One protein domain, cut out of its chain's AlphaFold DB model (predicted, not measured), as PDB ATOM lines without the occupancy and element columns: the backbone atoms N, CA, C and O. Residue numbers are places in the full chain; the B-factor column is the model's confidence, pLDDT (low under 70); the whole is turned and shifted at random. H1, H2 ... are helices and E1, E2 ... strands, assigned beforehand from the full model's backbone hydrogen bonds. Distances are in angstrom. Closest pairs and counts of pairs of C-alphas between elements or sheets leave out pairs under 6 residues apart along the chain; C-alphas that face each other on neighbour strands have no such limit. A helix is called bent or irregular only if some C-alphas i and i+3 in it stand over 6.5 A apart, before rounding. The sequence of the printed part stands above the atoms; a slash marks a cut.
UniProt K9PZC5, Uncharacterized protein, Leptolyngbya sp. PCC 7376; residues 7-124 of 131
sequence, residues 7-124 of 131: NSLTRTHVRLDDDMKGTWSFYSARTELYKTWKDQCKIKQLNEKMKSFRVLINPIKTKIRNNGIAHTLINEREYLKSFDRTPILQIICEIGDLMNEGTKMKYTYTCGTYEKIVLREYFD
ATOM      1  N   ASN A   7      38.288  59.299  21.949       41.03
ATOM      2  CA  ASN A   7      38.080  59.767  23.316       41.03
ATOM      3  C   ASN A   7      37.006  58.985  24.095       41.03
ATOM      4  O   ASN A   7      37.096  58.945  25.320       41.03
ATOM      5  N   SER A   8      36.012  58.354  23.450       50.34
ATOM      6  CA  SER A   8      34.939  57.648  24.181       50.34
ATOM      7  C   SER A   8      35.413  56.329  24.807       50.34
ATOM      8  O   SER A   8      35.092  56.045  25.962       50.34
ATOM      9  N   LEU A   9      36.241  55.560  24.094       55.34
ATOM     10  CA  LEU A   9      36.716  54.251  24.544       55.34
ATOM     11  C   LEU A   9      37.730  54.388  25.678       55.34
ATOM     12  O   LEU A   9      37.603  53.778  26.735       55.34
ATOM     13  N   THR A  10      38.719  55.256  25.471       59.31
ATOM     14  CA  THR A  10      39.806  55.475  26.422       59.31
ATOM     15  C   THR A  10      39.284  56.067  27.730       59.31
ATOM     16  O   THR A  10      39.680  55.623  28.803       59.31
ATOM     17  N   ARG A  11      38.323  57.003  27.665       59.56
ATOM     18  CA  ARG A  11      37.641  57.521  28.865       59.56
ATOM     19  C   ARG A  11      36.802  56.450  29.561       59.56
ATOM     20  O   ARG A  11      36.782  56.418  30.787       59.56
ATOM     21  N   THR A  12      36.148  55.564  28.811       62.69
ATOM     22  CA  THR A  12      35.386  54.441  29.384       62.69
ATOM     23  C   THR A  12      36.296  53.453  30.116       62.69
ATOM     24  O   THR A  12      35.981  53.060  31.232       62.69
ATOM     25  N   HIS A  13      37.466  53.112  29.568       68.19
ATOM     26  CA  HIS A  13      38.423  52.241  30.262       68.19
ATOM     27  C   HIS A  13      39.022  52.902  31.505       68.19
ATOM     28  O   HIS A  13      39.183  52.257  32.533       68.19
ATOM     29  N   VAL A  14      39.297  54.205  31.446       67.31
ATOM     30  CA  VAL A  14      39.755  54.977  32.609       67.31
ATOM     31  C   VAL A  14      38.731  54.956  33.749       67.31
ATOM     32  O   VAL A  14      39.142  54.884  34.906       67.31
ATOM     33  N   ARG A  15      37.426  54.947  33.433       72.25
ATOM     34  CA  ARG A  15      36.337  54.816  34.419       72.25
ATOM     35  C   ARG A  15      36.313  53.460  35.131       72.25
ATOM     36  O   ARG A  15      35.868  53.388  36.269       72.25
ATOM     37  N   LEU A  16      36.818  52.395  34.504       74.75
ATOM     38  CA  LEU A  16      36.878  51.067  35.130       74.75
ATOM     39  C   LEU A  16      37.910  50.984  36.268       74.75
ATOM     40  O   LEU A  16      37.777  50.123  37.133       74.75
ATOM     41  N   ASP A  17      38.904  51.879  36.289       79.19
ATOM     42  CA  ASP A  17      39.866  52.059  37.395       79.19
ATOM     43  C   ASP A  17      39.528  53.314  38.225       79.19
ATOM     44  O   ASP A  17      40.411  53.913  38.835       79.19
ATOM     45  N   ASP A  18      38.295  53.817  38.160       74.06
ATOM     46  CA  ASP A  18      37.880  54.980  38.946       74.06
ATOM     47  C   ASP A  18      37.445  54.551  40.353       74.06
ATOM     48  O   ASP A  18      36.601  53.670  40.521       74.06
ATOM     49  N   ASP A  19      38.025  55.188  41.368       65.25
ATOM     50  CA  ASP A  19      37.721  54.935  42.779       65.25
ATOM     51  C   ASP A  19      36.653  55.929  43.306       65.25
ATOM     52  O   ASP A  19      36.366  55.978  44.505       65.25
ATOM     53  N   MET A  20      36.046  56.744  42.428       65.69
ATOM     54  CA  MET A  20      34.991  57.693  42.799       65.69
ATOM     55  C   MET A  20      33.670  57.007  43.185       65.69
ATOM     56  O   MET A  20      33.150  56.119  42.506       65.69
ATOM     57  N   LYS A  21      33.075  57.487  44.283       55.03
ATOM     58  CA  LYS A  21      31.793  57.009  44.815       55.03
ATOM     59  C   LYS A  21      30.664  57.261  43.804       55.03
ATOM     60  O   LYS A  21      30.456  58.397  43.393       55.03
ATOM     61  N   GLY A  22      29.918  56.214  43.451       56.97
ATOM     62  CA  GLY A  22      28.801  56.286  42.495       56.97
ATOM     63  C   GLY A  22      29.167  55.964  41.039       56.97
ATOM     64  O   GLY A  22      28.270  55.899  40.203       56.97
ATOM     65  N   THR A  23      30.445  55.714  40.735       66.38
ATOM     66  CA  THR A  23      30.888  55.212  39.425       66.38
ATOM     67  C   THR A  23      30.973  53.686  39.455       66.38
ATOM     68  O   THR A  23      31.524  53.115  40.395       66.38
ATOM     69  N   TRP A  24      30.449  53.008  38.428       67.44
ATOM     70  CA  TRP A  24      30.667  51.568  38.265       67.44
ATOM     71  C   TRP A  24      32.108  51.321  37.803       67.44
ATOM     72  O   TRP A  24      32.474  51.680  36.682       67.44
ATOM     73  N   SER A  25      32.920  50.731  38.677       78.06
ATOM     74  CA  SER A  25      34.325  50.398  38.443       78.06
ATOM     75  C   SER A  25      34.658  48.990  38.934       78.06
ATOM     76  O   SER A  25      33.889  48.359  39.669       78.06
ATOM     77  N   PHE A  26      35.837  48.480  38.567       82.06
ATOM     78  CA  PHE A  26      36.300  47.200  39.100       82.06
ATOM     79  C   PHE A  26      36.499  47.243  40.612       82.06
ATOM     80  O   PHE A  26      36.296  46.230  41.279       82.06
ATOM     81  N   TYR A  27      36.833  48.408  41.172       80.75
ATOM     82  CA  TYR A  27      36.940  48.577  42.614       80.75
ATOM     83  C   TYR A  27      35.581  48.413  43.295       80.75
ATOM     84  O   TYR A  27      35.461  47.598  44.210       80.75
ATOM     85  N   SER A  28      34.544  49.107  42.806       77.25
ATOM     86  CA  SER A  28      33.194  48.974  43.363       77.25
ATOM     87  C   SER A  28      32.655  47.550  43.217       77.25
ATOM     88  O   SER A  28      32.106  47.004  44.170       77.25
ATOM     89  N   ALA A  29      32.869  46.915  42.058       78.56
ATOM     90  CA  ALA A  29      32.436  45.540  41.817       78.56
ATOM     91  C   ALA A  29      33.148  44.551  42.755       78.56
ATOM     92  O   ALA A  29      32.502  43.709  43.375       78.56
ATOM     93  N   ARG A  30      34.467  44.696  42.937       83.12
ATOM     94  CA  ARG A  30      35.243  43.881  43.879       83.12
ATOM     95  C   ARG A  30      34.753  44.042  45.318       83.12
ATOM     96  O   ARG A  30      34.644  43.046  46.022       83.12
ATOM     97  N   THR A  31      34.468  45.265  45.766       82.75
ATOM     98  CA  THR A  31      33.964  45.514  47.127       82.75
ATOM     99  C   THR A  31      32.643  44.795  47.388       82.75
ATOM    100  O   THR A  31      32.457  44.258  48.478       82.75
ATOM    101  N   GLU A  32      31.746  44.741  46.402       80.75
ATOM    102  CA  GLU A  32      30.506  43.965  46.515       80.75
ATOM    103  C   GLU A  32      30.777  42.455  46.511       80.75
ATOM    104  O   GLU A  32      30.263  41.739  47.369       80.75
ATOM    105  N   LEU A  33      31.656  41.972  45.628       80.69
ATOM    106  CA  LEU A  33      32.037  40.556  45.569       80.69
ATOM    107  C   LEU A  33      32.734  40.074  46.844       80.69
ATOM    108  O   LEU A  33      32.549  38.937  47.255       80.69
ATOM    109  N   TYR A  34      33.497  40.923  47.528       81.81
ATOM    110  CA  TYR A  34      34.143  40.571  48.796       81.81
ATOM    111  C   TYR A  34      33.152  40.270  49.919       81.81
ATOM    112  O   TYR A  34      33.498  39.569  50.867       81.81
ATOM    113  N   LYS A  35      31.919  40.777  49.824       82.88
ATOM    114  CA  LYS A  35      30.864  40.447  50.788       82.88
ATOM    115  C   LYS A  35      30.339  39.023  50.585       82.88
ATOM    116  O   LYS A  35      29.752  38.466  51.508       82.88
ATOM    117  N   THR A  36      30.527  38.443  49.397       80.31
ATOM    118  CA  THR A  36      29.928  37.160  48.996       80.31
ATOM    119  C   THR A  36      30.961  36.052  48.773       80.31
ATOM    120  O   THR A  36      30.693  34.890  49.083       80.31
ATOM    121  N   TRP A  37      32.157  36.377  48.284       83.25
ATOM    122  CA  TRP A  37      33.223  35.420  48.007       83.25
ATOM    123  C   TRP A  37      33.963  34.997  49.276       83.25
ATOM    124  O   TRP A  37      34.545  35.811  49.985       83.25
ATOM    125  N   LYS A  38      34.006  33.682  49.520       77.50
ATOM    126  CA  LYS A  38      34.799  33.073  50.605       77.50
ATOM    127  C   LYS A  38      36.149  32.524  50.130       77.50
ATOM    128  O   LYS A  38      37.040  32.298  50.946       77.50
ATOM    129  N   ASP A  39      36.302  32.321  48.822       84.75
ATOM    130  CA  ASP A  39      37.503  31.751  48.209       84.75
ATOM    131  C   ASP A  39      38.627  32.796  48.103       84.75
ATOM    132  O   ASP A  39      38.613  33.691  47.253       84.75
ATOM    133  N   GLN A  40      39.630  32.654  48.971       83.62
ATOM    134  CA  GLN A  40      40.786  33.549  49.032       83.62
ATOM    135  C   GLN A  40      41.695  33.446  47.798       83.62
ATOM    136  O   GLN A  40      42.364  34.420  47.449       83.62
ATOM    137  N   CYS A  41      41.712  32.301  47.109       86.75
ATOM    138  CA  CYS A  41      42.504  32.122  45.896       86.75
ATOM    139  C   CYS A  41      41.925  32.965  44.753       86.75
ATOM    140  O   CYS A  41      42.648  33.745  44.130       86.75
ATOM    141  N   LYS A  42      40.601  32.905  44.550       83.19
ATOM    142  CA  LYS A  42      39.894  33.739  43.558       83.19
ATOM    143  C   LYS A  42      40.047  35.230  43.841       83.19
ATOM    144  O   LYS A  42      40.311  36.013  42.931       83.19
ATOM    145  N   ILE A  43      39.950  35.623  45.111       85.44
ATOM    146  CA  ILE A  43      40.170  37.010  45.539       85.44
ATOM    147  C   ILE A  43      41.590  37.476  45.187       85.44
ATOM    148  O   ILE A  43      41.772  38.568  44.645       85.44
ATOM    149  N   LYS A  44      42.606  36.648  45.460       88.81
ATOM    150  CA  LYS A  44      44.000  36.960  45.130       88.81
ATOM    151  C   LYS A  44      44.198  37.138  43.622       88.81
ATOM    152  O   LYS A  44      44.756  38.155  43.214       88.81
ATOM    153  N   GLN A  45      43.681  36.216  42.809       89.19
ATOM    154  CA  GLN A  45      43.762  36.298  41.345       89.19
ATOM    155  C   GLN A  45      43.096  37.571  40.801       89.19
ATOM    156  O   GLN A  45      43.675  38.273  39.970       89.19
ATOM    157  N   LEU A  46      41.912  37.923  41.318       87.69
ATOM    158  CA  LEU A  46      41.210  39.150  40.941       87.69
ATOM    159  C   LEU A  46      42.044  40.403  41.255       87.69
ATOM    160  O   LEU A  46      42.165  41.296  40.416       87.69
ATOM    161  N   ASN A  47      42.672  40.458  42.433       88.88
ATOM    162  CA  ASN A  47      43.536  41.577  42.817       88.88
ATOM    163  C   ASN A  47      44.763  41.717  41.921       88.88
ATOM    164  O   ASN A  47      45.135  42.835  41.565       88.88
ATOM    165  N   GLU A  48      45.393  40.601  41.559       91.94
ATOM    166  CA  GLU A  48      46.545  40.597  40.658       91.94
ATOM    167  C   GLU A  48      46.157  41.137  39.278       91.94
ATOM    168  O   GLU A  48      46.823  42.037  38.763       91.94
ATOM    169  N   LYS A  49      45.031  40.684  38.714       89.44
ATOM    170  CA  LYS A  49      44.531  41.183  37.424       89.44
ATOM    171  C   LYS A  49      44.148  42.663  37.478       89.44
ATOM    172  O   LYS A  49      44.542  43.423  36.595       89.44
ATOM    173  N   MET A  50      43.472  43.112  38.537       89.12
ATOM    174  CA  MET A  50      43.159  44.534  38.737       89.12
ATOM    175  C   MET A  50      44.418  45.397  38.890       89.12
ATOM    176  O   MET A  50      44.478  46.503  38.354       89.12
ATOM    177  N   LYS A  51      45.457  44.898  39.569       90.62
ATOM    178  CA  LYS A  51      46.748  45.590  39.665       90.62
ATOM    179  C   LYS A  51      47.408  45.718  38.292       90.62
ATOM    180  O   LYS A  51      47.870  46.804  37.947       90.62
ATOM    181  N   SER A  52      47.419  44.646  37.503       90.12
ATOM    182  CA  SER A  52      47.959  44.658  36.139       90.12
ATOM    183  C   SER A  52      47.203  45.636  35.237       90.12
ATOM    184  O   SER A  52      47.826  46.429  34.533       90.12
ATOM    185  N   PHE A  53      45.871  45.671  35.329       88.56
ATOM    186  CA  PHE A  53      45.049  46.671  34.644       88.56
ATOM    187  C   PHE A  53      45.455  48.102  35.016       88.56
ATOM    188  O   PHE A  53      45.675  48.934  34.133       88.56
ATOM    189  N   ARG A  54      45.623  48.378  36.316       86.06
ATOM    190  CA  ARG A  54      46.011  49.699  36.822       86.06
ATOM    191  C   ARG A  54      47.374  50.149  36.290       86.06
ATOM    192  O   ARG A  54      47.540  51.309  35.917       86.06
ATOM    193  N   VAL A  55      48.341  49.234  36.199       88.81
ATOM    194  CA  VAL A  55      49.659  49.513  35.603       88.81
ATOM    195  C   VAL A  55      49.527  49.934  34.136       88.81
ATOM    196  O   VAL A  55      50.171  50.900  33.732       88.81
ATOM    197  N   LEU A  56      48.663  49.275  33.357       84.06
ATOM    198  CA  LEU A  56      48.455  49.606  31.943       84.06
ATOM    199  C   LEU A  56      47.664  50.907  31.730       84.06
ATOM    200  O   LEU A  56      47.958  51.662  30.802       84.06
ATOM    201  N   ILE A  57      46.660  51.188  32.568       82.38
ATOM    202  CA  ILE A  57      45.768  52.345  32.390       82.38
ATOM    203  C   ILE A  57      46.356  53.649  32.955       82.38
ATOM    204  O   ILE A  57      46.050  54.729  32.451       82.38
ATOM    205  N   ASN A  58      47.228  53.587  33.969       83.81
ATOM    206  CA  ASN A  58      47.804  54.772  34.619       83.81
ATOM    207  C   ASN A  58      48.562  55.709  33.659       83.81
ATOM    208  O   ASN A  58      48.301  56.914  33.701       83.81
ATOM    209  N   PRO A  59      49.443  55.225  32.758       81.88
ATOM    210  CA  PRO A  59      50.090  56.085  31.767       81.88
ATOM    211  C   PRO A  59      49.083  56.849  30.899       81.88
ATOM    212  O   PRO A  59      49.297  58.017  30.575       81.88
ATOM    213  N   ILE A  60      47.958  56.212  30.564       77.44
ATOM    214  CA  ILE A  60      46.876  56.820  29.788       77.44
ATOM    215  C   ILE A  60      46.155  57.889  30.614       77.44
ATOM    216  O   ILE A  60      45.944  58.996  30.120       77.44
ATOM    217  N   LYS A  61      45.826  57.597  31.881       77.38
ATOM    218  CA  LYS A  61      45.207  58.560  32.810       77.38
ATOM    219  C   LYS A  61      46.057  59.815  32.974       77.38
ATOM    220  O   LYS A  61      45.543  60.924  32.841       77.38
ATOM    221  N   THR A  62      47.351  59.637  33.228       78.88
ATOM    222  CA  THR A  62      48.305  60.740  33.384       78.88
ATOM    223  C   THR A  62      48.346  61.603  32.132       78.88
ATOM    224  O   THR A  62      48.293  62.823  32.233       78.88
ATOM    225  N   LYS A  63      48.358  60.994  30.944       71.69
ATOM    226  CA  LYS A  63      48.345  61.738  29.680       71.69
ATOM    227  C   LYS A  63      47.046  62.500  29.456       71.69
ATOM    228  O   LYS A  63      47.108  63.682  29.158       71.69
ATOM    229  N   ILE A  64      45.885  61.877  29.667       69.88
ATOM    230  CA  ILE A  64      44.586  62.566  29.559       69.88
ATOM    231  C   ILE A  64      44.530  63.759  30.518       69.88
ATOM    232  O   ILE A  64      44.082  64.838  30.135       69.88
ATOM    233  N   ARG A  65      45.009  63.582  31.754       70.25
ATOM    234  CA  ARG A  65      45.072  64.653  32.750       70.25
ATOM    235  C   ARG A  65      46.015  65.773  32.308       70.25
ATOM    236  O   ARG A  65      45.619  66.930  32.352       70.25
ATOM    237  N   ASN A  66      47.222  65.440  31.857       66.81
ATOM    238  CA  ASN A  66      48.205  66.423  31.401       66.81
ATOM    239  C   ASN A  66      47.722  67.177  30.153       66.81
ATOM    240  O   ASN A  66      47.867  68.392  30.095       66.81
ATOM    241  N   ASN A  67      47.070  66.493  29.209       63.00
ATOM    242  CA  ASN A  67      46.447  67.115  28.039       63.00
ATOM    243  C   ASN A  67      45.315  68.069  28.443       63.00
ATOM    244  O   ASN A  67      45.234  69.184  27.936       63.00
ATOM    245  N   GLY A  68      44.459  67.646  29.379       57.47
ATOM    246  CA  GLY A  68      43.362  68.469  29.893       57.47
ATOM    247  C   GLY A  68      43.831  69.705  30.664       57.47
ATOM    248  O   GLY A  68      43.168  70.733  30.605       57.47
ATOM    249  N   ILE A  69      44.974  69.624  31.355       52.66
ATOM    250  CA  ILE A  69      45.579  70.744  32.096       52.66
ATOM    251  C   ILE A  69      46.278  71.726  31.156       52.66
ATOM    252  O   ILE A  69      46.226  72.932  31.370       52.66
ATOM    253  N   ALA A  70      46.950  71.227  30.122       47.59
ATOM    254  CA  ALA A  70      47.843  72.056  29.330       47.59
ATOM    255  C   ALA A  70      47.117  72.933  28.286       47.59
ATOM    256  O   ALA A  70      47.781  73.698  27.589       47.59
ATOM    257  N   HIS A  71      45.784  72.811  28.121       53.09
ATOM    258  CA  HIS A  71      45.008  73.401  27.006       53.09
ATOM    259  C   HIS A  71      45.688  73.225  25.632       53.09
ATOM    260  O   HIS A  71      45.432  73.965  24.684       53.09
ATOM    261  N   THR A  72      46.610  72.268  25.525       45.69
ATOM    262  CA  THR A  72      47.521  72.182  24.397       45.69
ATOM    263  C   THR A  72      46.878  71.269  23.381       45.69
ATOM    264  O   THR A  72      46.511  70.136  23.695       45.69
ATOM    265  N   LEU A  73      46.788  71.750  22.144       46.25
ATOM    266  CA  LEU A  73      46.496  70.954  20.958       46.25
ATOM    267  C   LEU A  73      47.683  70.019  20.668       46.25
ATOM    268  O   LEU A  73      48.299  70.082  19.609       46.25
ATOM    269  N   ILE A  74      48.062  69.164  21.619       46.56
ATOM    270  CA  ILE A  74      48.875  68.000  21.281       46.56
ATOM    271  C   ILE A  74      47.999  67.185  20.341       46.56
ATOM    272  O   ILE A  74      46.808  67.017  20.598       46.56
ATOM    273  N   ASN A  75      48.569  66.727  19.232       51.56
ATOM    274  CA  ASN A  75      47.880  65.949  18.213       51.56
ATOM    275  C   ASN A  75      47.466  64.584  18.816       51.56
ATOM    276  O   ASN A  75      48.080  63.554  18.554       51.56
ATOM    277  N   GLU A  76      46.440  64.568  19.683       49.66
ATOM    278  CA  GLU A  76      45.950  63.403  20.441       49.66
ATOM    279  C   GLU A  76      45.646  62.230  19.508       49.66
ATOM    280  O   GLU A  76      45.779  61.062  19.881       49.66
ATOM    281  N   ARG A  77      45.280  62.565  18.263       49.44
ATOM    282  CA  ARG A  77      45.015  61.637  17.170       49.44
ATOM    283  C   ARG A  77      46.201  60.718  16.877       49.44
ATOM    284  O   ARG A  77      45.948  59.598  16.466       49.44
ATOM    285  N   GLU A  78      47.448  61.137  17.063       50.78
ATOM    286  CA  GLU A  78      48.610  60.340  16.648       50.78
ATOM    287  C   GLU A  78      48.960  59.255  17.676       50.78
ATOM    288  O   GLU A  78      49.036  58.073  17.341       50.78
ATOM    289  N   TYR A  79      49.024  59.610  18.960       49.88
ATOM    290  CA  TYR A  79      49.351  58.651  20.020       49.88
ATOM    291  C   TYR A  79      48.192  57.693  20.350       49.88
ATOM    292  O   TYR A  79      48.405  56.518  20.639       49.88
ATOM    293  N   LEU A  80      46.934  58.156  20.277       50.62
ATOM    294  CA  LEU A  80      45.768  57.278  20.458       50.62
ATOM    295  C   LEU A  80      45.578  56.290  19.297       50.62
ATOM    296  O   LEU A  80      44.878  55.291  19.488       50.62
ATOM    297  N   LYS A  81      46.167  56.578  18.127       51.38
ATOM    298  CA  LYS A  81      46.263  55.652  16.990       51.38
ATOM    299  C   LYS A  81      47.400  54.644  17.162       51.38
ATOM    300  O   LYS A  81      47.239  53.512  16.732       51.38
ATOM    301  N   SER A  82      48.512  55.031  17.793       54.88
ATOM    302  CA  SER A  82      49.669  54.148  18.007       54.88
ATOM    303  C   SER A  82      49.586  53.294  19.278       54.88
ATOM    304  O   SER A  82      50.400  52.394  19.464       54.88
ATOM    305  N   PHE A  83      48.664  53.595  20.194       65.38
ATOM    306  CA  PHE A  83      48.504  52.837  21.431       65.38
ATOM    307  C   PHE A  83      47.783  51.509  21.164       65.38
ATOM    308  O   PHE A  83      46.588  51.505  20.856       65.38
ATOM    309  N   ASP A  84      48.494  50.391  21.330       71.25
ATOM    310  CA  ASP A  84      47.889  49.061  21.296       71.25
ATOM    311  C   ASP A  84      46.983  48.859  22.520       71.25
ATOM    312  O   ASP A  84      47.421  48.806  23.670       71.25
ATOM    313  N   ARG A  85      45.679  48.773  22.255       71.50
ATOM    314  CA  ARG A  85      44.633  48.626  23.279       71.50
ATOM    315  C   ARG A  85      44.393  47.173  23.656       71.50
ATOM    316  O   ARG A  85      43.715  46.925  24.652       71.50
ATOM    317  N   THR A  86      44.936  46.236  22.888       75.62
ATOM    318  CA  THR A  86      44.690  44.800  23.032       75.62
ATOM    319  C   THR A  86      45.012  44.298  24.441       75.62
ATOM    320  O   THR A  86      44.126  43.692  25.045       75.62
ATOM    321  N   PRO A  87      46.165  44.639  25.059       80.62
ATOM    322  CA  PRO A  87      46.486  44.166  26.409       80.62
ATOM    323  C   PRO A  87      45.503  44.675  27.474       80.62
ATOM    324  O   PRO A  87      45.149  43.957  28.406       80.62
ATOM    325  N   ILE A  88      45.011  45.908  27.323       80.38
ATOM    326  CA  ILE A  88      44.019  46.486  28.240       80.38
ATOM    327  C   ILE A  88      42.681  45.757  28.114       80.38
ATOM    328  O   ILE A  88      42.070  45.401  29.120       80.38
ATOM    329  N   LEU A  89      42.231  45.529  26.880       78.06
ATOM    330  CA  LEU A  89      40.968  44.852  26.597       78.06
ATOM    331  C   LEU A  89      40.988  43.390  27.054       78.06
ATOM    332  O   LEU A  89      39.989  42.909  27.590       78.06
ATOM    333  N   GLN A  90      42.126  42.712  26.903       81.69
ATOM    334  CA  GLN A  90      42.344  41.363  27.422       81.69
ATOM    335  C   GLN A  90      42.168  41.320  28.939       81.69
ATOM    336  O   GLN A  90      41.342  40.552  29.426       81.69
ATOM    337  N   ILE A  91      42.852  42.195  29.682       85.31
ATOM    338  CA  ILE A  91      42.742  42.206  31.146       85.31
ATOM    339  C   ILE A  91      41.325  42.579  31.605       85.31
ATOM    340  O   ILE A  91      40.823  41.988  32.557       85.31
ATOM    341  N   ILE A  92      40.640  43.506  30.926       83.31
ATOM    342  CA  ILE A  92      39.227  43.822  31.216       83.31
ATOM    343  C   ILE A  92      38.351  42.570  31.091       83.31
ATOM    344  O   ILE A  92      37.495  42.335  31.948       83.31
ATOM    345  N   CYS A  93      38.574  41.772  30.042       82.19
ATOM    346  CA  CYS A  93      37.842  40.530  29.819       82.19
ATOM    347  C   CYS A  93      38.137  39.490  30.905       82.19
ATOM    348  O   CYS A  93      37.214  38.887  31.441       82.19
ATOM    349  N   GLU A  94      39.408  39.309  31.261       84.50
ATOM    350  CA  GLU A  94      39.823  38.379  32.315       84.50
ATOM    351  C   GLU A  94      39.261  38.768  33.687       84.50
ATOM    352  O   GLU A  94      38.815  37.904  34.438       84.50
ATOM    353  N   ILE A  95      39.253  40.065  34.017       84.69
ATOM    354  CA  ILE A  95      38.697  40.560  35.279       84.69
ATOM    355  C   ILE A  95      37.212  40.223  35.369       84.69
ATOM    356  O   ILE A  95      36.787  39.675  36.382       84.69
ATOM    357  N   GLY A  96      36.409  40.530  34.347       81.19
ATOM    358  CA  GLY A  96      34.979  40.242  34.460       81.19
ATOM    359  C   GLY A  96      34.628  38.767  34.274       81.19
ATOM    360  O   GLY A  96      33.647  38.338  34.868       81.19
ATOM    361  N   ASP A  97      35.444  37.966  33.582       82.62
ATOM    362  CA  ASP A  97      35.310  36.504  33.631       82.62
ATOM    363  C   ASP A  97      35.514  35.990  35.057       82.62
ATOM    364  O   ASP A  97      34.696  35.215  35.545       82.62
ATOM    365  N   LEU A  98      36.558  36.453  35.757       83.88
ATOM    366  CA  LEU A  98      36.785  36.100  37.161       83.88
ATOM    367  C   LEU A  98      35.597  36.516  38.032       83.88
ATOM    368  O   LEU A  98      35.125  35.716  38.837       83.88
ATOM    369  N   MET A  99      35.084  37.737  37.848       82.56
ATOM    370  CA  MET A  99      33.901  38.229  38.565       82.56
ATOM    371  C   MET A  99      32.639  37.404  38.266       82.56
ATOM    372  O   MET A  99      31.782  37.286  39.136       82.56
ATOM    373  N   ASN A 100      32.549  36.798  37.080       81.94
ATOM    374  CA  ASN A 100      31.464  35.917  36.645       81.94
ATOM    375  C   ASN A 100      31.786  34.425  36.875       81.94
ATOM    376  O   ASN A 100      31.433  33.558  36.075       81.94
ATOM    377  N   GLU A 101      32.522  34.127  37.948       76.94
ATOM    378  CA  GLU A 101      32.889  32.770  38.377       76.94
ATOM    379  C   GLU A 101      33.673  31.947  37.336       76.94
ATOM    380  O   GLU A 101      33.648  30.719  37.345       76.94
ATOM    381  N   GLY A 102      34.405  32.616  36.445       67.75
ATOM    382  CA  GLY A 102      35.157  31.999  35.349       67.75
ATOM    383  C   GLY A 102      34.333  31.780  34.077       67.75
ATOM    384  O   GLY A 102      34.866  31.298  33.077       67.75
ATOM    385  N   THR A 103      33.051  32.156  34.073       74.69
ATOM    386  CA  THR A 103      32.207  32.063  32.880       74.69
ATOM    387  C   THR A 103      32.536  33.200  31.920       74.69
ATOM    388  O   THR A 103      32.347  34.376  32.241       74.69
ATOM    389  N   LYS A 104      32.983  32.836  30.712       73.25
ATOM    390  CA  LYS A 104      33.410  33.780  29.672       73.25
ATOM    391  C   LYS A 104      32.288  34.737  29.296       73.25
ATOM    392  O   LYS A 104      31.308  34.343  28.664       73.25
ATOM    393  N   MET A 105      32.458  36.012  29.629       67.38
ATOM    394  CA  MET A 105      31.490  37.033  29.257       67.38
ATOM    395  C   MET A 105      31.676  37.471  27.804       67.38
ATOM    396  O   MET A 105      32.797  37.663  27.309       67.38
ATOM    397  N   LYS A 106      30.548  37.679  27.116       65.88
ATOM    398  CA  LYS A 106      30.521  38.299  25.790       65.88
ATOM    399  C   LYS A 106      30.636  39.812  25.940       65.88
ATOM    400  O   LYS A 106      29.643  40.510  26.141       65.88
ATOM    401  N   TYR A 107      31.848  40.327  25.796       67.00
ATOM    402  CA  TYR A 107      32.076  41.766  25.783       67.00
ATOM    403  C   TYR A 107      31.767  42.338  24.409       67.00
ATOM    404  O   TYR A 107      32.514  42.140  23.452       67.00
ATOM    405  N   THR A 108      30.647  43.046  24.329       62.81
ATOM    406  CA  THR A 108      30.245  43.754  23.116       62.81
ATOM    407  C   THR A 108      30.544  45.230  23.302       62.81
ATOM    408  O   THR A 108      30.051  45.853  24.240       62.81
ATOM    409  N   TYR A 109      31.361  45.782  22.414       62.50
ATOM    410  CA  TYR A 109      31.625  47.204  22.336       62.50
ATOM    411  C   TYR A 109      30.833  47.818  21.184       62.50
ATOM    412  O   TYR A 109      30.794  47.254  20.096       62.50
ATOM    413  N   THR A 110      30.223  48.979  21.406       56.16
ATOM    414  CA  THR A 110      29.485  49.687  20.356       56.16
ATOM    415  C   THR A 110      30.342  50.819  19.779       56.16
ATOM    416  O   THR A 110      30.602  51.814  20.459       56.16
ATOM    417  N   CYS A 111      30.761  50.680  18.519       49.12
ATOM    418  CA  CYS A 111      31.339  51.755  17.714       49.12
ATOM    419  C   CYS A 111      30.192  52.557  17.065       49.12
ATOM    420  O   CYS A 111      29.676  52.206  16.012       49.12
ATOM    421  N   GLY A 112      29.753  53.650  17.691       49.22
ATOM    422  CA  GLY A 112      28.674  54.482  17.133       49.22
ATOM    423  C   GLY A 112      27.277  53.874  17.314       49.22
ATOM    424  O   GLY A 112      27.047  53.113  18.244       49.22
ATOM    425  N   THR A 113      26.306  54.262  16.483       46.56
ATOM    426  CA  THR A 113      24.886  53.920  16.715       46.56
ATOM    427  C   THR A 113      24.524  52.489  16.299       46.56
ATOM    428  O   THR A 113      23.589  51.915  16.854       46.56
ATOM    429  N   TYR A 114      25.265  51.897  15.355       44.38
ATOM    430  CA  TYR A 114      24.873  50.637  14.709       44.38
ATOM    431  C   TYR A 114      25.942  49.541  14.737       44.38
ATOM    432  O   TYR A 114      25.591  48.367  14.635       44.38
ATOM    433  N   GLU A 115      27.225  49.871  14.910       46.06
ATOM    434  CA  GLU A 115      28.278  48.854  14.889       46.06
ATOM    435  C   GLU A 115      28.508  48.301  16.292       46.06
ATOM    436  O   GLU A 115      28.907  49.012  17.214       46.06
ATOM    437  N   LYS A 116      28.260  47.003  16.451       61.22
ATOM    438  CA  LYS A 116      28.579  46.248  17.660       61.22
ATOM    439  C   LYS A 116      29.704  45.281  17.340       61.22
ATOM    440  O   LYS A 116      29.548  44.391  16.513       61.22
ATOM    441  N   ILE A 117      30.823  45.457  18.019       60.16
ATOM    442  CA  ILE A 117      32.018  44.641  17.888       60.16
ATOM    443  C   ILE A 117      32.095  43.722  19.103       60.16
ATOM    444  O   ILE A 117      32.104  44.184  20.245       60.16
ATOM    445  N   VAL A 118      32.173  42.414  18.876       69.06
ATOM    446  CA  VAL A 118      32.505  41.467  19.944       69.06
ATOM    447  C   VAL A 118      34.011  41.536  20.163       69.06
ATOM    448  O   VAL A 118      34.789  41.129  19.306       69.06
ATOM    449  N   LEU A 119      34.432  42.069  21.311       66.94
ATOM    450  CA  LEU A 119      35.839  42.390  21.572       66.94
ATOM    451  C   LEU A 119      36.750  41.164  21.475       66.94
ATOM    452  O   LEU A 119      37.856  41.263  20.955       66.94
ATOM    453  N   ARG A 120      36.272  40.003  21.933       69.19
ATOM    454  CA  ARG A 120      37.049  38.758  21.888       69.19
ATOM    455  C   ARG A 120      37.331  38.283  20.468       69.19
ATOM    456  O   ARG A 120      38.437  37.842  20.191       69.19
ATOM    457  N   GLU A 121      36.336  38.385  19.596       72.12
ATOM    458  CA  GLU A 121      36.435  37.966  18.196       72.12
ATOM    459  C   GLU A 121      37.283  38.959  17.399       72.12
ATOM    460  O   GLU A 121      38.144  38.569  16.620       72.12
ATOM    461  N   TYR A 122      37.077  40.251  17.644       67.50
ATOM    462  CA  TYR A 122      37.719  41.316  16.884       67.50
ATOM    463  C   TYR A 122      39.215  41.462  17.171       67.50
ATOM    464  O   TYR A 122      39.995  41.721  16.262       67.50
ATOM    465  N   PHE A 123      39.622  41.305  18.432       66.88
ATOM    466  CA  PHE A 123      41.025  41.426  18.843       66.88
ATOM    467  C   PHE A 123      41.743  40.074  18.934       66.88
ATOM    468  O   PHE A 123      42.806  39.995  19.543       66.88
ATOM    469  N   ASP A 124      41.142  39.016  18.380       66.94
ATOM    470  CA  ASP A 124      41.630  37.638  18.472       66.94
ATOM    471  C   ASP A 124      42.044  37.249  19.902       66.94
ATOM    472  O   ASP A 124      43.055  36.590  20.137       66.94
TER     473      ASP A 124
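Overview. This is residues 7 to 124 of the 131 residues of an uncharacterized protein of Leptolyngbya sp. PCC 7376 (UniProt K9PZC5). A long, bent helix, H3, runs along most of the longest axis, with H5 side by side with its arm H3a and the short H2 beside them, nearly parallel to both lines, the three centres making a triangle. H1 makes a corner with H3b, at a steep tilt of 60 degrees, where Val 14 comes near Lys 61, a small hairpin of E1 and E2 with H6 lies on the side of H5 away from H3a, and the link of residues 70 to 75 turns back to H4, residues 68 to 74 sticking out at one end. The printed part has 118 residues with six named helices and two named strands, in the order H1 H2 H3 H4 H5 E1 E2 H6, the antiparallel sheet has the order E1 - E2, and the class is mostly helix. It is compact, with a radius of gyration of the C-alphas of 15.6 A, and elongated, spanning 49 by 31 by 23 A.

Arrangement. E1, residues 108 to 111, and E2, residues 115 to 118, form an antiparallel hairpin, with N 109 and O 117 at 2.8 A and N 117 and O 109 at 2.7 A, within hydrogen-bond range. H6, residues 119 to 122, is close but not clearly touching H5, residues 86 to 99; their closest C-alphas, of Leu 119 and Leu 89, are 7.6 A apart. H3, residues 40 to 69, was assigned as one helix by its hydrogen bonds but is bent: C-alphas 56 and 59 are 6.7 A apart, and its arms, H3a, residues 40 to 56, and H3b, residues 59 to 69, stand at a steep tilt of 46 degrees. H3a and H5 touch, their closest C-alphas those of Phe 53 and Ile 91 at 6.1 A, at a shallow tilt of 23 degrees, opposite ways. H2, residues 26 to 33, is close but not clearly touching H3a, with Phe 26 and Met 50 the closest C-alphas at 7.4 A. H1, residues 7 to 16, and H3b only just touch, with 3 pairs of C-alphas within 8 A, the closest those of Val 14 and Lys 61 at 6.5 A. H4, residues 76 to 82, is apart from H5. Every O i to N i+4 pair is within hydrogen-bond range in H1, H2, H3a, H3b, H4 and H5; H6 is too short for such a pair.

Along the chain. H1 begins at C-alpha 7, (38.080, 59.767, 23.316). H3a is 24.7 A long, H5 20.0 A, H3b 15.3 A and H1 14.7 A. H6 ends at C-alpha 122, (37.719, 41.316, 16.884).

Size, cuts and confidence. The C-alphas farthest apart, of Lys 38 and Leu 73, are 49.5 A apart. The printed part has no cut and no long link. The mean pLDDT of the printed part is 71.0, and 53 residues are under 70, among them 66 to 83 and 105 to 120.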